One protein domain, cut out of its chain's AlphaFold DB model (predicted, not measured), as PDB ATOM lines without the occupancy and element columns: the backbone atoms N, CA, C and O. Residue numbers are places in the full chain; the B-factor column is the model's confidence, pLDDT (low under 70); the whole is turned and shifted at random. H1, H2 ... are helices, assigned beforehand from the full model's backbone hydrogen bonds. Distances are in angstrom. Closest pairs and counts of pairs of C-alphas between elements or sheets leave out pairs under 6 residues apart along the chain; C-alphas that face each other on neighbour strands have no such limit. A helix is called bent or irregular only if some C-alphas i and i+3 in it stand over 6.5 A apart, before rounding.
ATOM      1  N   LEU A 134     -55.695   7.068 -63.459       79.31
ATOM      2  CA  LEU A 134     -55.312   5.892 -62.668       79.31
ATOM      3  C   LEU A 134     -53.803   5.835 -62.406       79.31
ATOM      4  O   LEU A 134     -53.386   5.519 -61.291       79.31
ATOM      5  N   VAL A 135     -52.981   6.180 -63.402       82.12
ATOM      6  CA  VAL A 135     -51.522   6.265 -63.237       82.12
ATOM      7  C   VAL A 135     -51.153   7.376 -62.253       82.12
ATOM      8  O   VAL A 135     -50.355   7.142 -61.344       82.12
ATOM      9  N   ALA A 136     -51.766   8.557 -62.363       73.44
ATOM     10  CA  ALA A 136     -51.547   9.658 -61.428       73.44
ATOM     11  C   ALA A 136     -51.951   9.277 -59.991       73.44
ATOM     12  O   ALA A 136     -51.191   9.517 -59.049       73.44
ATOM     13  N   LEU A 137     -53.100   8.613 -59.823       78.69
ATOM     14  CA  LEU A 137     -53.561   8.103 -58.529       78.69
ATOM     15  C   LEU A 137     -52.578   7.077 -57.947       78.69
ATOM     16  O   LEU A 137     -52.256   7.128 -56.760       78.69
ATOM     17  N   TYR A 138     -52.060   6.172 -58.780       81.75
ATOM     18  CA  TYR A 138     -51.073   5.174 -58.372       81.75
ATOM     19  C   TYR A 138     -49.754   5.812 -57.914       81.75
ATOM     20  O   TYR A 138     -49.208   5.427 -56.877       81.75
ATOM     21  N   ILE A 139     -49.258   6.811 -58.649       78.12
ATOM     22  CA  ILE A 139     -48.055   7.565 -58.272       78.12
ATOM     23  C   ILE A 139     -48.287   8.293 -56.943       78.12
ATOM     24  O   ILE A 139     -47.457   8.188 -56.040       78.12
ATOM     25  N   CYS A 140     -49.434   8.957 -56.781       74.31
ATOM     26  CA  CYS A 140     -49.802   9.629 -55.534       74.31
ATOM     27  C   CYS A 140     -49.830   8.647 -54.349       74.31
ATOM     28  O   CYS A 140     -49.206   8.893 -53.316       74.31
ATOM     29  N   TYR A 141     -50.450   7.477 -54.529       77.94
ATOM     30  CA  TYR A 141     -50.461   6.409 -53.528       77.94
ATOM     31  C   TYR A 141     -49.044   5.945 -53.148       77.94
ATOM     32  O   TYR A 141     -48.744   5.750 -51.967       77.94
ATOM     33  N   LYS A 142     -48.137   5.810 -54.124       81.44
ATOM     34  CA  LYS A 142     -46.735   5.439 -53.873       81.44
ATOM     35  C   LYS A 142     -45.967   6.512 -53.107       81.44
ATOM     36  O   LYS A 142     -45.236   6.164 -52.180       81.44
ATOM     37  N   ILE A 143     -46.149   7.784 -53.457       76.62
ATOM     38  CA  ILE A 143     -45.522   8.911 -52.753       76.62
ATOM     39  C   ILE A 143     -46.020   8.970 -51.306       76.62
ATOM     40  O   ILE A 143     -45.210   9.070 -50.388       76.62
ATOM     41  N   LEU A 144     -47.326   8.815 -51.076       71.56
ATOM     42  CA  LEU A 144     -47.891   8.759 -49.725       71.56
ATOM     43  C   LEU A 144     -47.322   7.589 -48.911       71.56
ATOM     44  O   LEU A 144     -46.996   7.759 -47.736       71.56
ATOM     45  N   GLY A 145     -47.135   6.421 -49.531       75.69
ATOM     46  CA  GLY A 145     -46.469   5.282 -48.893       75.69
ATOM     47  C   GLY A 145     -45.013   5.577 -48.513       75.69
ATOM     48  O   GLY A 145     -44.575   5.221 -47.420       75.69
ATOM     49  N   LEU A 146     -44.283   6.275 -49.383       73.94
ATOM     50  CA  LEU A 146     -42.918   6.749 -49.143       73.94
ATOM     51  C   LEU A 146     -42.846   7.722 -47.960       73.94
ATOM     52  O   LEU A 146     -42.044   7.522 -47.047       73.94
ATOM     53  N   VAL A 147     -43.716   8.735 -47.949       74.31
ATOM     54  CA  VAL A 147     -43.804   9.739 -46.877       74.31
ATOM     55  C   VAL A 147     -44.192   9.085 -45.549       74.31
ATOM     56  O   VAL A 147     -43.559   9.350 -44.529       74.31
ATOM     57  N   SER A 148     -45.167   8.170 -45.555       74.00
ATOM     58  CA  SER A 148     -45.545   7.374 -44.377       74.00
ATOM     59  C   SER A 148     -44.368   6.536 -43.858       74.00
ATOM     60  O   SER A 148     -44.115   6.486 -42.649       74.00
ATOM     61  N   GLY A 149     -43.593   5.930 -44.762       75.56
ATOM     62  CA  GLY A 149     -42.369   5.206 -44.426       75.56
ATOM     63  C   GLY A 149     -41.323   6.101 -43.758       75.56
ATOM     64  O   GLY A 149     -40.833   5.761 -42.683       75.56
ATOM     65  N   ALA A 150     -41.036   7.263 -44.345       70.88
ATOM     66  CA  ALA A 150     -40.085   8.232 -43.801       70.88
ATOM     67  C   ALA A 150     -40.516   8.751 -42.420       70.88
ATOM     68  O   ALA A 150     -39.718   8.736 -41.483       70.88
ATOM     69  N   LEU A 151     -41.791   9.121 -42.260       70.88
ATOM     70  CA  LEU A 151     -42.358   9.522 -40.967       70.88
ATOM     71  C   LEU A 151     -42.231   8.408 -39.925       70.88
ATOM     72  O   LEU A 151     -41.869   8.675 -38.785       70.88
ATOM     73  N   THR A 152     -42.475   7.154 -40.312       73.81
ATOM     74  CA  THR A 152     -42.323   6.011 -39.400       73.81
ATOM     75  C   THR A 152     -40.878   5.882 -38.916       73.81
ATOM     76  O   THR A 152     -40.661   5.692 -37.721       73.81
ATOM     77  N   VAL A 153     -39.890   6.026 -39.807       74.19
ATOM     78  CA  VAL A 153     -38.462   6.001 -39.437       74.19
ATOM     79  C   VAL A 153     -38.116   7.163 -38.506       74.19
ATOM     80  O   VAL A 153     -37.427   6.959 -37.512       74.19
ATOM     81  N   LEU A 154     -38.633   8.361 -38.781       68.75
ATOM     82  CA  LEU A 154     -38.382   9.550 -37.967       68.75
ATOM     83  C   LEU A 154     -38.975   9.409 -36.556       68.75
ATOM     84  O   LEU A 154     -38.329   9.759 -35.573       68.75
ATOM     85  N   ILE A 155     -40.161   8.802 -36.442       74.94
ATOM     86  CA  ILE A 155     -40.790   8.480 -35.155       74.94
ATOM     87  C   ILE A 155     -39.994   7.406 -34.405       74.94
ATOM     88  O   ILE A 155     -39.798   7.526 -33.198       74.94
ATOM     89  N   TRP A 156     -39.501   6.377 -35.099       76.75
ATOM     90  CA  TRP A 156     -38.625   5.365 -34.497       76.75
ATOM     91  C   TRP A 156     -37.323   5.973 -33.987       76.75
ATOM     92  O   TRP A 156     -36.874   5.632 -32.896       76.75
ATOM     93  N   TRP A 157     -36.741   6.897 -34.748       71.56
ATOM     94  CA  TRP A 157     -35.539   7.604 -34.337       71.56
ATOM     95  C   TRP A 157     -35.798   8.490 -33.118       71.56
ATOM     96  O   TRP A 157     -35.065   8.390 -32.138       71.56
ATOM     97  N   GLY A 158     -36.891   9.260 -33.110       71.38
ATOM     98  CA  GLY A 158     -37.303  10.038 -31.939       71.38
ATOM     99  C   GLY A 158     -37.557   9.164 -30.706       71.38
ATOM    100  O   GLY A 158     -37.122   9.501 -29.607       71.38
ATOM    101  N   ALA A 159     -38.184   7.997 -30.883       74.44
ATOM    102  CA  ALA A 159     -38.382   7.028 -29.808       74.44
ATOM    103  C   ALA A 159     -37.050   6.462 -29.284       74.44
ATOM    104  O   ALA A 159     -36.892   6.312 -28.073       74.44
ATOM    105  N   ALA A 160     -36.085   6.194 -30.167       73.62
ATOM    106  CA  ALA A 160     -34.754   5.716 -29.799       73.62
ATOM    107  C   ALA A 160     -33.929   6.788 -29.067       73.62
ATOM    108  O   ALA A 160     -33.332   6.487 -28.037       73.62
ATOM    109  N   VAL A 161     -33.939   8.037 -29.546       70.25
ATOM    110  CA  VAL A 161     -33.270   9.171 -28.881       70.25
ATOM    111  C   VAL A 161     -33.862   9.396 -27.497       70.25
ATOM    112  O   VAL A 161     -33.127   9.481 -26.517       70.25
ATOM    113  N   ASN A 162     -35.193   9.398 -27.394       70.38
ATOM    114  CA  ASN A 162     -35.861   9.500 -26.108       70.38
ATOM    115  C   ASN A 162     -35.444   8.324 -25.202       70.38
ATOM    116  O   ASN A 162     -35.091   8.528 -24.044       70.38
ATOM    117  N   ALA A 163     -35.468   7.076 -25.689       68.25
ATOM    118  CA  ALA A 163     -35.010   5.901 -24.930       68.25
ATOM    119  C   ALA A 163     -33.563   6.038 -24.428       68.25
ATOM    120  O   ALA A 163     -33.303   5.682 -23.283       68.25
ATOM    121  N   ALA A 164     -32.665   6.607 -25.232       70.38
ATOM    122  CA  ALA A 164     -31.281   6.856 -24.844       70.38
ATOM    123  C   ALA A 164     -31.145   7.914 -23.733       70.38
ATOM    124  O   ALA A 164     -30.327   7.715 -22.845       70.38
ATOM    125  N   GLN A 165     -31.956   8.981 -23.749       71.00
ATOM    126  CA  GLN A 165     -31.955  10.010 -22.693       71.00
ATOM    127  C   GLN A 165     -32.410   9.465 -21.339       71.00
ATOM    128  O   GLN A 165     -31.824   9.756 -20.310       71.00
ATOM    129  N   VAL A 166     -33.432   8.611 -21.333       69.06
ATOM    130  CA  VAL A 166     -33.872   7.971 -20.080       69.06
ATOM    131  C   VAL A 166     -32.842   6.976 -19.582       69.06
ATOM    132  O   VAL A 166     -32.779   6.712 -18.394       69.06
ATOM    133  N   ALA A 167     -31.996   6.469 -20.481       68.75
ATOM    134  CA  ALA A 167     -30.911   5.597 -20.092       68.75
ATOM    135  C   ALA A 167     -29.738   6.270 -19.386       68.75
ATOM    136  O   ALA A 167     -28.778   5.590 -19.029       68.75
ATOM    137  N   THR A 168     -29.795   7.586 -19.227       75.25
ATOM    138  CA  THR A 168     -28.770   8.369 -18.541       75.25
ATOM    139  C   THR A 168     -29.257   9.003 -17.240       75.25
ATOM    140  O   THR A 168     -28.413   9.487 -16.500       75.25
ATOM    141  N   ASP A 169     -30.561   8.977 -16.941       74.62
ATOM    142  CA  ASP A 169     -31.106   9.484 -15.673       74.62
ATOM    143  C   ASP A 169     -31.167   8.370 -14.619       74.62
ATOM    144  O   ASP A 169     -31.584   7.254 -14.920       74.62
ATOM    145  N   GLU A 170     -30.790   8.668 -13.375       76.38
ATOM    146  CA  GLU A 170     -30.767   7.696 -12.269       76.38
ATOM    147  C   GLU A 170     -32.181   7.325 -11.758       76.38
ATOM    148  O   GLU A 170     -32.378   6.237 -11.214       76.38
ATOM    149  N   ASP A 171     -33.202   8.149 -12.036       71.31
ATOM    150  CA  ASP A 171     -34.615   7.933 -11.660       71.31
ATOM    151  C   ASP A 171     -35.382   7.062 -12.681       71.31
ATOM    152  O   ASP A 171     -36.381   7.449 -13.300       71.31
ATOM    153  N   TYR A 172     -34.888   5.843 -12.889       64.81
ATOM    154  CA  TYR A 172     -35.249   4.997 -14.028       64.81
ATOM    155  C   TYR A 172     -36.661   4.372 -13.980       64.81
ATOM    156  O   TYR A 172     -37.252   4.096 -15.030       64.81
ATOM    157  N   GLU A 173     -37.224   4.115 -12.795       71.12
ATOM    158  CA  GLU A 173     -38.410   3.246 -12.657       71.12
ATOM    159  C   GLU A 173     -39.691   3.846 -13.253       71.12
ATOM    160  O   GLU A 173     -40.401   3.175 -14.007       71.12
ATOM    161  N   ALA A 174     -39.980   5.120 -12.977       67.25
ATOM    162  CA  ALA A 174     -41.235   5.745 -13.404       67.25
ATOM    163  C   ALA A 174     -41.304   5.955 -14.925       67.25
ATOM    164  O   ALA A 174     -42.379   5.918 -15.527       67.25
ATOM    165  N   VAL A 175     -40.157   6.166 -15.575       67.81
ATOM    166  CA  VAL A 175     -40.108   6.425 -17.020       67.81
ATOM    167  C   VAL A 175     -40.092   5.125 -17.831       67.81
ATOM    168  O   VAL A 175     -40.513   5.098 -18.994       67.81
ATOM    169  N   TYR A 176     -39.654   4.026 -17.215       71.50
ATOM    170  CA  TYR A 176     -39.597   2.716 -17.850       71.50
ATOM    171  C   TYR A 176     -40.992   2.165 -18.175       71.50
ATOM    172  O   TYR A 176     -41.234   1.722 -19.305       71.50
ATOM    173  N   GLU A 177     -41.930   2.253 -17.226       71.31
ATOM    174  CA  GLU A 177     -43.302   1.749 -17.387       71.31
ATOM    175  C   GLU A 177     -44.005   2.418 -18.581       71.31
ATOM    176  O   GLU A 177     -44.656   1.779 -19.417       71.31
ATOM    177  N   ASP A 178     -43.765   3.713 -18.736       68.75
ATOM    178  CA  ASP A 178     -44.341   4.515 -19.798       68.75
ATOM    179  C   ASP A 178     -43.823   4.204 -21.190       68.75
ATOM    180  O   ASP A 178     -44.585   4.187 -22.164       68.75
ATOM    181  N   LYS A 179     -42.538   3.882 -21.295       70.25
ATOM    182  CA  LYS A 179     -41.938   3.495 -22.573       70.25
ATOM    183  C   LYS A 179     -42.332   2.092 -22.985       70.25
ATOM    184  O   LYS A 179     -42.571   1.853 -24.171       70.25
ATOM    185  N   LEU A 180     -42.465   1.182 -22.027       74.62
ATOM    186  CA  LEU A 180     -42.912  -0.181 -22.292       74.62
ATOM    187  C   LEU A 180     -44.338  -0.181 -22.861       74.62
ATOM    188  O   LEU A 180     -44.635  -0.892 -23.822       74.62
ATOM    189  N   SER A 181     -45.178   0.724 -22.353       73.06
ATOM    190  CA  SER A 181     -46.534   0.976 -22.837       73.06
ATOM    191  C   SER A 181     -46.567   1.347 -24.337       73.06
ATOM    192  O   SER A 181     -47.331   0.763 -25.116       73.06
ATOM    193  N   PHE A 182     -45.661   2.227 -24.781       75.94
ATOM    194  CA  PHE A 182     -45.527   2.620 -26.186       75.94
ATOM    195  C   PHE A 182     -45.096   1.444 -27.071       75.94
ATOM    196  O   PHE A 182     -45.699   1.207 -28.122       75.94
ATOM    197  N   TRP A 183     -44.097   0.670 -26.639       78.44
ATOM    198  CA  TRP A 183     -43.602  -0.485 -27.393       78.44
ATOM    199  C   TRP A 183     -44.657  -1.582 -27.555       78.44
ATOM    200  O   TRP A 183     -44.795  -2.139 -28.647       78.44
ATOM    201  N   VAL A 184     -45.444  -1.859 -26.511       75.94
ATOM    202  CA  VAL A 184     -46.553  -2.824 -26.583       75.94
ATOM    203  C   VAL A 184     -47.605  -2.364 -27.593       75.94
ATOM    204  O   VAL A 184     -48.043  -3.162 -28.429       75.94
ATOM    205  N   LEU A 185     -47.973  -1.077 -27.579       76.62
ATOM    206  CA  LEU A 185     -48.932  -0.527 -28.541       76.62
ATOM    207  C   LEU A 185     -48.399  -0.602 -29.977       76.62
ATOM    208  O   LEU A 185     -49.132  -0.970 -30.898       76.62
ATOM    209  N   LEU A 186     -47.112  -0.304 -30.161       79.00
ATOM    210  CA  LEU A 186     -46.438  -0.394 -31.451       79.00
ATOM    211  C   LEU A 186     -46.495  -1.820 -32.008       79.00
ATOM    212  O   LEU A 186     -46.749  -2.022 -33.198       79.00
ATOM    213  N   GLN A 187     -46.291  -2.811 -31.142       79.25
ATOM    214  CA  GLN A 187     -46.275  -4.208 -31.541       79.25
ATOM    215  C   GLN A 187     -47.673  -4.748 -31.840       79.25
ATOM    216  O   GLN A 187     -47.843  -5.440 -32.845       79.25
ATOM    217  N   MET A 188     -48.683  -4.335 -31.074       76.12
ATOM    218  CA  MET A 188     -50.094  -4.558 -31.414       76.12
ATOM    219  C   MET A 188     -50.427  -3.990 -32.799       76.12
ATOM    220  O   MET A 188     -51.011  -4.686 -33.631       76.12
ATOM    221  N   LEU A 189     -49.987  -2.761 -33.094       81.19
ATOM    222  CA  LEU A 189     -50.181  -2.133 -34.405       81.19
ATOM    223  C   LEU A 189     -49.506  -2.929 -35.531       81.19
ATOM    224  O   LEU A 189     -50.033  -3.035 -36.639       81.19
ATOM    225  N   ARG A 190     -48.328  -3.491 -35.250       79.88
ATOM    226  CA  ARG A 190     -47.555  -4.299 -36.198       79.88
ATOM    227  C   ARG A 190     -48.247  -5.625 -36.504       79.88
ATOM    228  O   ARG A 190     -48.268  -6.022 -37.666       79.88
ATOM    229  N   VAL A 191     -48.842  -6.262 -35.497       76.44
ATOM    230  CA  VAL A 191     -49.667  -7.466 -35.673       76.44
ATOM    231  C   VAL A 191     -50.926  -7.138 -36.475       76.44
ATOM    232  O   VAL A 191     -51.250  -7.855 -37.418       76.44
ATOM    233  N   LEU A 192     -51.584  -6.012 -36.185       76.56
ATOM    234  CA  LEU A 192     -52.759  -5.561 -36.938       76.56
ATOM    235  C   LEU A 192     -52.438  -5.310 -38.420       76.56
ATOM    236  O   LEU A 192     -53.258  -5.582 -39.297       76.56
ATOM    237  N   ALA A 193     -51.220  -4.845 -38.704       76.19
ATOM    238  CA  ALA A 193     -50.745  -4.616 -40.062       76.19
ATOM    239  C   ALA A 193     -50.475  -5.906 -40.865       76.19
ATOM    240  O   ALA A 193     -50.332  -5.822 -42.084       76.19
ATOM    241  N   LEU A 194     -50.414  -7.085 -40.228       74.62
ATOM    242  CA  LEU A 194     -50.257  -8.369 -40.931       74.62
ATOM    243  C   LEU A 194     -51.547  -8.831 -41.624       74.62
ATOM    244  O   LEU A 194     -51.491  -9.672 -42.519       74.62
ATOM    245  N   VAL A 195     -52.707  -8.289 -41.244       79.31
ATOM    246  CA  VAL A 195     -53.988  -8.627 -41.871       79.31
ATOM    247  C   VAL A 195     -54.092  -7.873 -43.205       79.31
ATOM    248  O   VAL A 195     -54.127  -6.652 -43.180       79.31
ATOM    249  N   PRO A 196     -54.180  -8.524 -44.379       62.66
ATOM    250  CA  PRO A 196     -53.966  -7.871 -45.681       62.66
ATOM    251  C   PRO A 196     -54.944  -6.726 -46.010       62.66
ATOM    252  O   PRO A 196     -54.554  -5.742 -46.637       62.66
ATOM    253  N   LEU A 197     -56.197  -6.819 -45.555       66.31
ATOM    254  CA  LEU A 197     -57.221  -5.781 -45.741       66.31
ATOM    255  C   LEU A 197     -57.073  -4.614 -44.754       66.31
ATOM    256  O   LEU A 197     -57.284  -3.460 -45.106       66.31
ATOM    257  N   VAL A 198     -56.687  -4.914 -43.514       72.06
ATOM    258  CA  VAL A 198     -56.515  -3.908 -42.458       72.06
ATOM    259  C   VAL A 198     -55.149  -3.235 -42.581       72.06
ATOM    260  O   VAL A 198     -55.020  -2.043 -42.344       72.06
ATOM    261  N   GLY A 199     -54.133  -3.969 -43.018       73.62
ATOM    262  CA  GLY A 199     -52.750  -3.532 -43.129       73.62
ATOM    263  C   GLY A 199     -52.537  -2.457 -44.180       73.62
ATOM    264  O   GLY A 199     -51.736  -1.556 -43.951       73.62
ATOM    265  N   THR A 200     -53.288  -2.468 -45.282       73.31
ATOM    266  CA  THR A 200     -53.262  -1.375 -46.269       73.31
ATOM    267  C   THR A 200     -53.821  -0.078 -45.689       73.31
ATOM    268  O   THR A 200     -53.188   0.968 -45.830       73.31
ATOM    269  N   PHE A 201     -54.939  -0.140 -44.961       74.44
ATOM    270  CA  PHE A 201     -55.491   1.015 -44.246       74.44
ATOM    271  C   PHE A 201     -54.563   1.485 -43.116       74.44
ATOM    272  O   PHE A 201     -54.206   2.659 -43.054       74.44
ATOM    273  N   VAL A 202     -54.098   0.574 -42.262       78.19
ATOM    274  CA  VAL A 202     -53.188   0.876 -41.146       78.19
ATOM    275  C   VAL A 202     -51.852   1.424 -41.645       78.19
ATOM    276  O   VAL A 202     -51.290   2.304 -41.009       78.19
ATOM    277  N   SER A 203     -51.350   0.965 -42.793       73.00
ATOM    278  CA  SER A 203     -50.147   1.504 -43.442       73.00
ATOM    279  C   SER A 203     -50.323   2.962 -43.866       73.00
ATOM    280  O   SER A 203     -49.385   3.755 -43.759       73.00
ATOM    281  N   LEU A 204     -51.509   3.320 -44.361       73.00
ATOM    282  CA  LEU A 204     -51.815   4.684 -44.783       73.00
ATOM    283  C   LEU A 204     -51.925   5.620 -43.573       73.00
ATOM    284  O   LEU A 204     -51.370   6.714 -43.574       73.00
ATOM    285  N   TRP A 205     -52.582   5.148 -42.513       81.06
ATOM    286  CA  TRP A 205     -52.815   5.902 -41.279       81.06
ATOM    287  C   TRP A 205     -51.701   5.756 -40.241       81.06
ATOM    288  O   TRP A 205     -51.785   6.329 -39.159       81.06
ATOM    289  N   ARG A 206     -50.642   5.010 -40.551       77.94
ATOM    290  CA  ARG A 206     -49.569   4.654 -39.620       77.94
ATOM    291  C   ARG A 206     -48.944   5.838 -38.881       77.94
ATOM    292  O   ARG A 206     -48.828   5.722 -37.663       77.94
ATOM    293  N   PRO A 207     -48.569   6.957 -39.534       71.50
ATOM    294  CA  PRO A 207     -47.998   8.098 -38.820       71.50
ATOM    295  C   PRO A 207     -49.011   8.738 -37.865       71.50
ATOM    296  O   PRO A 207     -48.642   9.110 -36.756       71.50
ATOM    297  N   LEU A 208     -50.292   8.793 -38.247       75.44
ATOM    298  CA  LEU A 208     -51.351   9.309 -37.382       75.44
ATOM    299  C   LEU A 208     -51.599   8.371 -36.195       75.44
ATOM    300  O   LEU A 208     -51.665   8.825 -35.060       75.44
ATOM    301  N   LEU A 209     -51.681   7.061 -36.436       80.00
ATOM    302  CA  LEU A 209     -51.847   6.056 -35.387       80.00
ATOM    303  C   LEU A 209     -50.658   6.039 -34.425       80.00
ATOM    304  O   LEU A 209     -50.861   5.850 -33.232       80.00
ATOM    305  N   LEU A 210     -49.440   6.276 -34.915       76.50
ATOM    306  CA  LEU A 210     -48.252   6.447 -34.081       76.50
ATOM    307  C   LEU A 210     -48.321   7.724 -33.243       76.50
ATOM    308  O   LEU A 210     -48.075   7.665 -32.044       76.50
ATOM    309  N   ALA A 211     -48.687   8.859 -33.841       75.69
ATOM    310  CA  ALA A 211     -48.851  10.111 -33.106       75.69
ATOM    311  C   ALA A 211     -49.926   9.977 -32.013       75.69
ATOM    312  O   ALA A 211     -49.704  10.347 -30.861       75.69
ATOM    313  N   VAL A 212     -51.061   9.355 -32.342       77.31
ATOM    314  CA  VAL A 212     -52.126   9.040 -31.383       77.31
ATOM    315  C   VAL A 212     -51.636   8.048 -30.327       77.31
ATOM    316  O   VAL A 212     -51.942   8.231 -29.156       77.31
ATOM    317  N   ALA A 213     -50.846   7.035 -30.690       77.81
ATOM    318  CA  ALA A 213     -50.269   6.087 -29.738       77.81
ATOM    319  C   ALA A 213     -49.334   6.766 -28.728       77.81
ATOM    320  O   ALA A 213     -49.354   6.404 -27.555       77.81
ATOM    321  N   VAL A 214     -48.557   7.765 -29.155       76.25
ATOM    322  CA  VAL A 214     -47.699   8.556 -28.258       76.25
ATOM    323  C   VAL A 214     -48.541   9.369 -27.273       76.25
ATOM    324  O   VAL A 214     -48.258   9.367 -26.079       76.25
ATOM    325  N   VAL A 215     -49.603  10.029 -27.746       78.31
ATOM    326  CA  VAL A 215     -50.440  10.902 -26.902       78.31
ATOM    327  C   VAL A 215     -51.374  10.102 -25.984       78.31
ATOM    328  O   VAL A 215     -51.572  10.446 -24.821       78.31
ATOM    329  N   VAL A 216     -51.965   9.023 -26.499       78.75
ATOM    330  CA  VAL A 216     -53.049   8.265 -25.848       78.75
ATOM    331  C   VAL A 216     -52.540   6.972 -25.194       78.75
ATOM    332  O   VAL A 216     -53.287   6.325 -24.459       78.75
ATOM    333  N   GLY A 217     -51.270   6.602 -25.391       74.31
ATOM    334  CA  GLY A 217     -50.680   5.361 -24.876       74.31
ATOM    335  C   GLY A 217     -50.884   5.173 -23.372       74.31
ATOM    336  O   GLY A 217     -51.436   4.152 -22.957       74.31
ATOM    337  N   ARG A 218     -50.567   6.200 -22.568       73.75
ATOM    338  CA  ARG A 218     -50.726   6.177 -21.098       73.75
ATOM    339  C   ARG A 218     -52.160   5.843 -20.647       73.75
ATOM    340  O   ARG A 218     -52.360   4.843 -19.950       73.75
ATOM    341  N   PRO A 219     -53.195   6.633 -21.012       79.31
ATOM    342  CA  PRO A 219     -54.560   6.364 -20.565       79.31
ATOM    343  C   PRO A 219     -55.155   5.091 -21.178       79.31
ATOM    344  O   PRO A 219     -55.941   4.413 -20.510       79.31
ATOM    345  N   ALA A 220     -54.794   4.744 -22.420       75.94
ATOM    346  CA  ALA A 220     -55.285   3.532 -23.069       75.94
ATOM    347  C   ALA A 220     -54.753   2.268 -22.386       75.94
ATOM    348  O   ALA A 220     -55.544   1.363 -22.115       75.94
ATOM    349  N   LEU A 221     -53.460   2.218 -22.037       76.31
ATOM    350  CA  LEU A 221     -52.910   1.077 -21.307       76.31
ATOM    351  C   LEU A 221     -53.473   0.968 -19.900       76.31
ATOM    352  O   LEU A 221     -53.863  -0.131 -19.521       76.31
ATOM    353  N   LYS A 222     -53.615   2.071 -19.150       80.75
ATOM    354  CA  LYS A 222     -54.254   2.017 -17.821       80.75
ATOM    355  C   LYS A 222     -55.663   1.426 -17.892       80.75
ATOM    356  O   LYS A 222     -56.016   0.559 -17.092       80.75
ATOM    357  N   LYS A 223     -56.465   1.842 -18.879       85.75
ATOM    358  CA  LYS A 223     -57.806   1.276 -19.091       85.75
ATOM    359  C   LYS A 223     -57.744  -0.188 -19.536       85.75
ATOM    360  O   LYS A 223     -58.474  -1.005 -18.977       85.75
ATOM    361  N   GLY A 224     -56.858  -0.527 -20.472       82.12
ATOM    362  CA  GLY A 224     -56.670  -1.889 -20.978       82.12
ATOM    363  C   GLY A 224     -56.234  -2.875 -19.895       82.12
ATOM    364  O   GLY A 224     -56.880  -3.904 -19.726       82.12
ATOM    365  N   LEU A 225     -55.219  -2.520 -19.100       82.50
ATOM    366  CA  LEU A 225     -54.740  -3.293 -17.947       82.50
ATOM    367  C   LEU A 225     -55.826  -3.468 -16.887       82.50
ATOM    368  O   LEU A 225     -56.014  -4.565 -16.369       82.50
ATOM    369  N   SER A 226     -56.601  -2.417 -16.598       85.88
ATOM    370  CA  SER A 226     -57.727  -2.540 -15.664       85.88
ATOM    371  C   SER A 226     -58.789  -3.526 -16.168       85.88
ATOM    372  O   SER A 226     -59.419  -4.231 -15.377       85.88
ATOM    373  N   PHE A 227     -58.981  -3.600 -17.487       88.62
ATOM    374  CA  PHE A 227     -59.949  -4.492 -18.111       88.62
ATOM    375  C   PHE A 227     -59.455  -5.940 -18.136       88.62
ATOM    376  O   PHE A 227     -60.208  -6.838 -17.753       88.62
ATOM    377  N   THR A 228     -58.194  -6.180 -18.505       81.94
ATOM    378  CA  THR A 228     -57.594  -7.521 -18.448       81.94
ATOM    379  C   THR A 228     -57.514  -8.027 -17.017       81.94
ATOM    380  O   THR A 228     -57.906  -9.164 -16.773       81.94
ATOM    381  N   HIS A 229     -57.137  -7.188 -16.050       86.75
ATOM    382  CA  HIS A 229     -57.154  -7.565 -14.636       86.75
ATOM    383  C   HIS A 229     -58.564  -7.960 -14.172       86.75
ATOM    384  O   HIS A 229     -58.734  -8.987 -13.518       86.75
ATOM    385  N   LYS A 230     -59.605  -7.216 -14.579       89.38
ATOM    386  CA  LYS A 230     -61.008  -7.585 -14.306       89.38
ATOM    387  C   LYS A 230     -61.418  -8.896 -14.980       89.38
ATOM    388  O   LYS A 230     -62.140  -9.679 -14.366       89.38
ATOM    389  N   MET A 231     -60.989  -9.155 -16.215       85.38
ATOM    390  CA  MET A 231     -61.268 -10.427 -16.897       85.38
ATOM    391  C   MET A 231     -60.571 -11.608 -16.213       85.38
ATOM    392  O   MET A 231     -61.216 -12.625 -15.961       85.38
ATOM    393  N   VAL A 232     -59.297 -11.459 -15.847       89.81
ATOM    394  CA  VAL A 232     -58.526 -12.490 -15.135       89.81
ATOM    395  C   VAL A 232     -59.105 -12.734 -13.738       89.81
ATOM    396  O   VAL A 232     -59.286 -13.885 -13.334       89.81
ATOM    397  N   GLN A 233     -59.498 -11.680 -13.013       88.50
ATOM    398  CA  GLN A 233     -60.207 -11.829 -11.739       88.50
ATOM    399  C   GLN A 233     -61.538 -12.571 -11.899       88.50
ATOM    400  O   GLN A 233     -61.870 -13.409 -11.065       88.50
ATOM    401  N   ARG A 234     -62.298 -12.321 -12.972       89.06
ATOM    402  CA  ARG A 234     -63.546 -13.058 -13.243       89.06
ATOM    403  C   ARG A 234     -63.297 -14.539 -13.524       89.06
ATOM    404  O   ARG A 234     -64.055 -15.370 -13.034       89.06
ATOM    405  N   GLN A 235     -62.234 -14.879 -14.252       86.12
ATOM    406  CA  GLN A 235     -61.882 -16.283 -14.498       86.12
ATOM    407  C   GLN A 235     -61.431 -17.010 -13.225       86.12
ATOM    408  O   GLN A 235     -61.801 -18.161 -13.016       86.12
ATOM    409  N   THR A 236     -60.690 -16.341 -12.342       84.19
ATOM    410  CA  THR A 236     -60.199 -16.954 -11.094       84.19
ATOM    411  C   THR A 236     -61.275 -17.056 -10.010       84.19
ATOM    412  O   THR A 236     -61.303 -18.028  -9.257       84.19
ATOM    413  N   THR A 237     -62.207 -16.101  -9.943       79.19
ATOM    414  CA  THR A 237     -63.318 -16.127  -8.971       79.19
ATOM    415  C   THR A 237     -64.467 -17.042  -9.389       79.19
ATOM    416  O   THR A 237     -65.121 -17.614  -8.519       79.19
ATOM    417  N   GLY A 238     -64.671 -17.270 -10.692       70.56
ATOM    418  CA  GLY A 238     -65.704 -18.175 -11.212       70.56
ATOM    419  C   GLY A 238     -65.478 -19.667 -10.924       70.56
ATOM    420  O   GLY A 238     -66.391 -20.466 -11.119       70.56
TER     421      GLY A 238
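Overview. This is residues 134 to 238 of the 304 residues of the protein "Hypothetical protein" of Eutreptiella gymnastica (UniProt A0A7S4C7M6). A long helical hairpin, H1 and H2, opens as a narrow V from its linked end, and the bent third helix H3 bridges the gap between its two legs. Arm H3a leads from the far end of H2 to H1, and H3b then crosses from H1 over H2 and runs out, so that residues 223 to 238 stick out on one side as residues 134 to 140 of H1 do at another end. The printed part has 105 residues, with three named helices in the order H1, H2, H3 and no named strand; the class is all helix, with mostly crossed packing. The whole is loose, with a radius of gyration of the C-alphas of 17.7 A, and flat, spanning 59 by 43 by 18 A.

Arrangement. H1, residues 134 to 166, and H2, residues 172 to 192, form a helical hairpin, opposite ways at a shallow tilt of 21 degrees. They only just touch, with 3 pairs of C-alphas within 8 A, the closest being those of Val 166 and Tyr 172 at 6.9 A. H3, residues 196 to 237, was assigned as one helix by its hydrogen bonds but is bent: C-alphas 204 and 207 are 7.9 A apart. Its arms are H3a, residues 196 to 204, and H3b, residues 207 to 237, with a steep tilt of 46 degrees. H3a touches H2, closest at the C-alphas of Leu 192 and Gly 199, 6.5 A, and touches H1, closest at those of Gly 145 and Leu 204, 6.8 A. H3b touches H1 with residues 207 to 210 alone, closest at the C-alphas of Thr 152 and Pro 207, 6.1 A. H3b touches H2 about perpendicular, at 85 degrees, closest at the C-alphas of Phe 182 and Gly 217, 6.0 A. Every O i to N i+4 pair is within hydrogen-bond range in H1, against 15 of 17 in H2, 3 of 5 in H3a and 25 of 27 in H3b.

Along the chain. H1 begins at C-alpha 134, (-55.312, 5.892, -62.668), and is 47.7 A long. H2 is 30.7 A long and neither bent nor irregular, but only just: C-alphas 174 and 177 are 6.0 A apart. H3a measures 12.8 A. H3b measures 41.4 A, ends at C-alpha 237, (-63.318, -16.127, -8.971), and is irregular, C-alphas 215 and 218 being 7.5 A apart, with a kink of 72 degrees near residue 218.

Size, cuts and confidence. The two C-alphas farthest apart, those of Val 135 and Thr 237, are 59.9 A apart. Without the stretches that stand free, the body of 75 residues spans 38 by 24 by 17 A. The printed part has no cut, and the links H1 to H2 and H2 to H3 are tight. Mean pLDDT of the printed part is 76.1, and 10 residues are under 70, among them 166 to 167, 174 to 175 and 196 to 197.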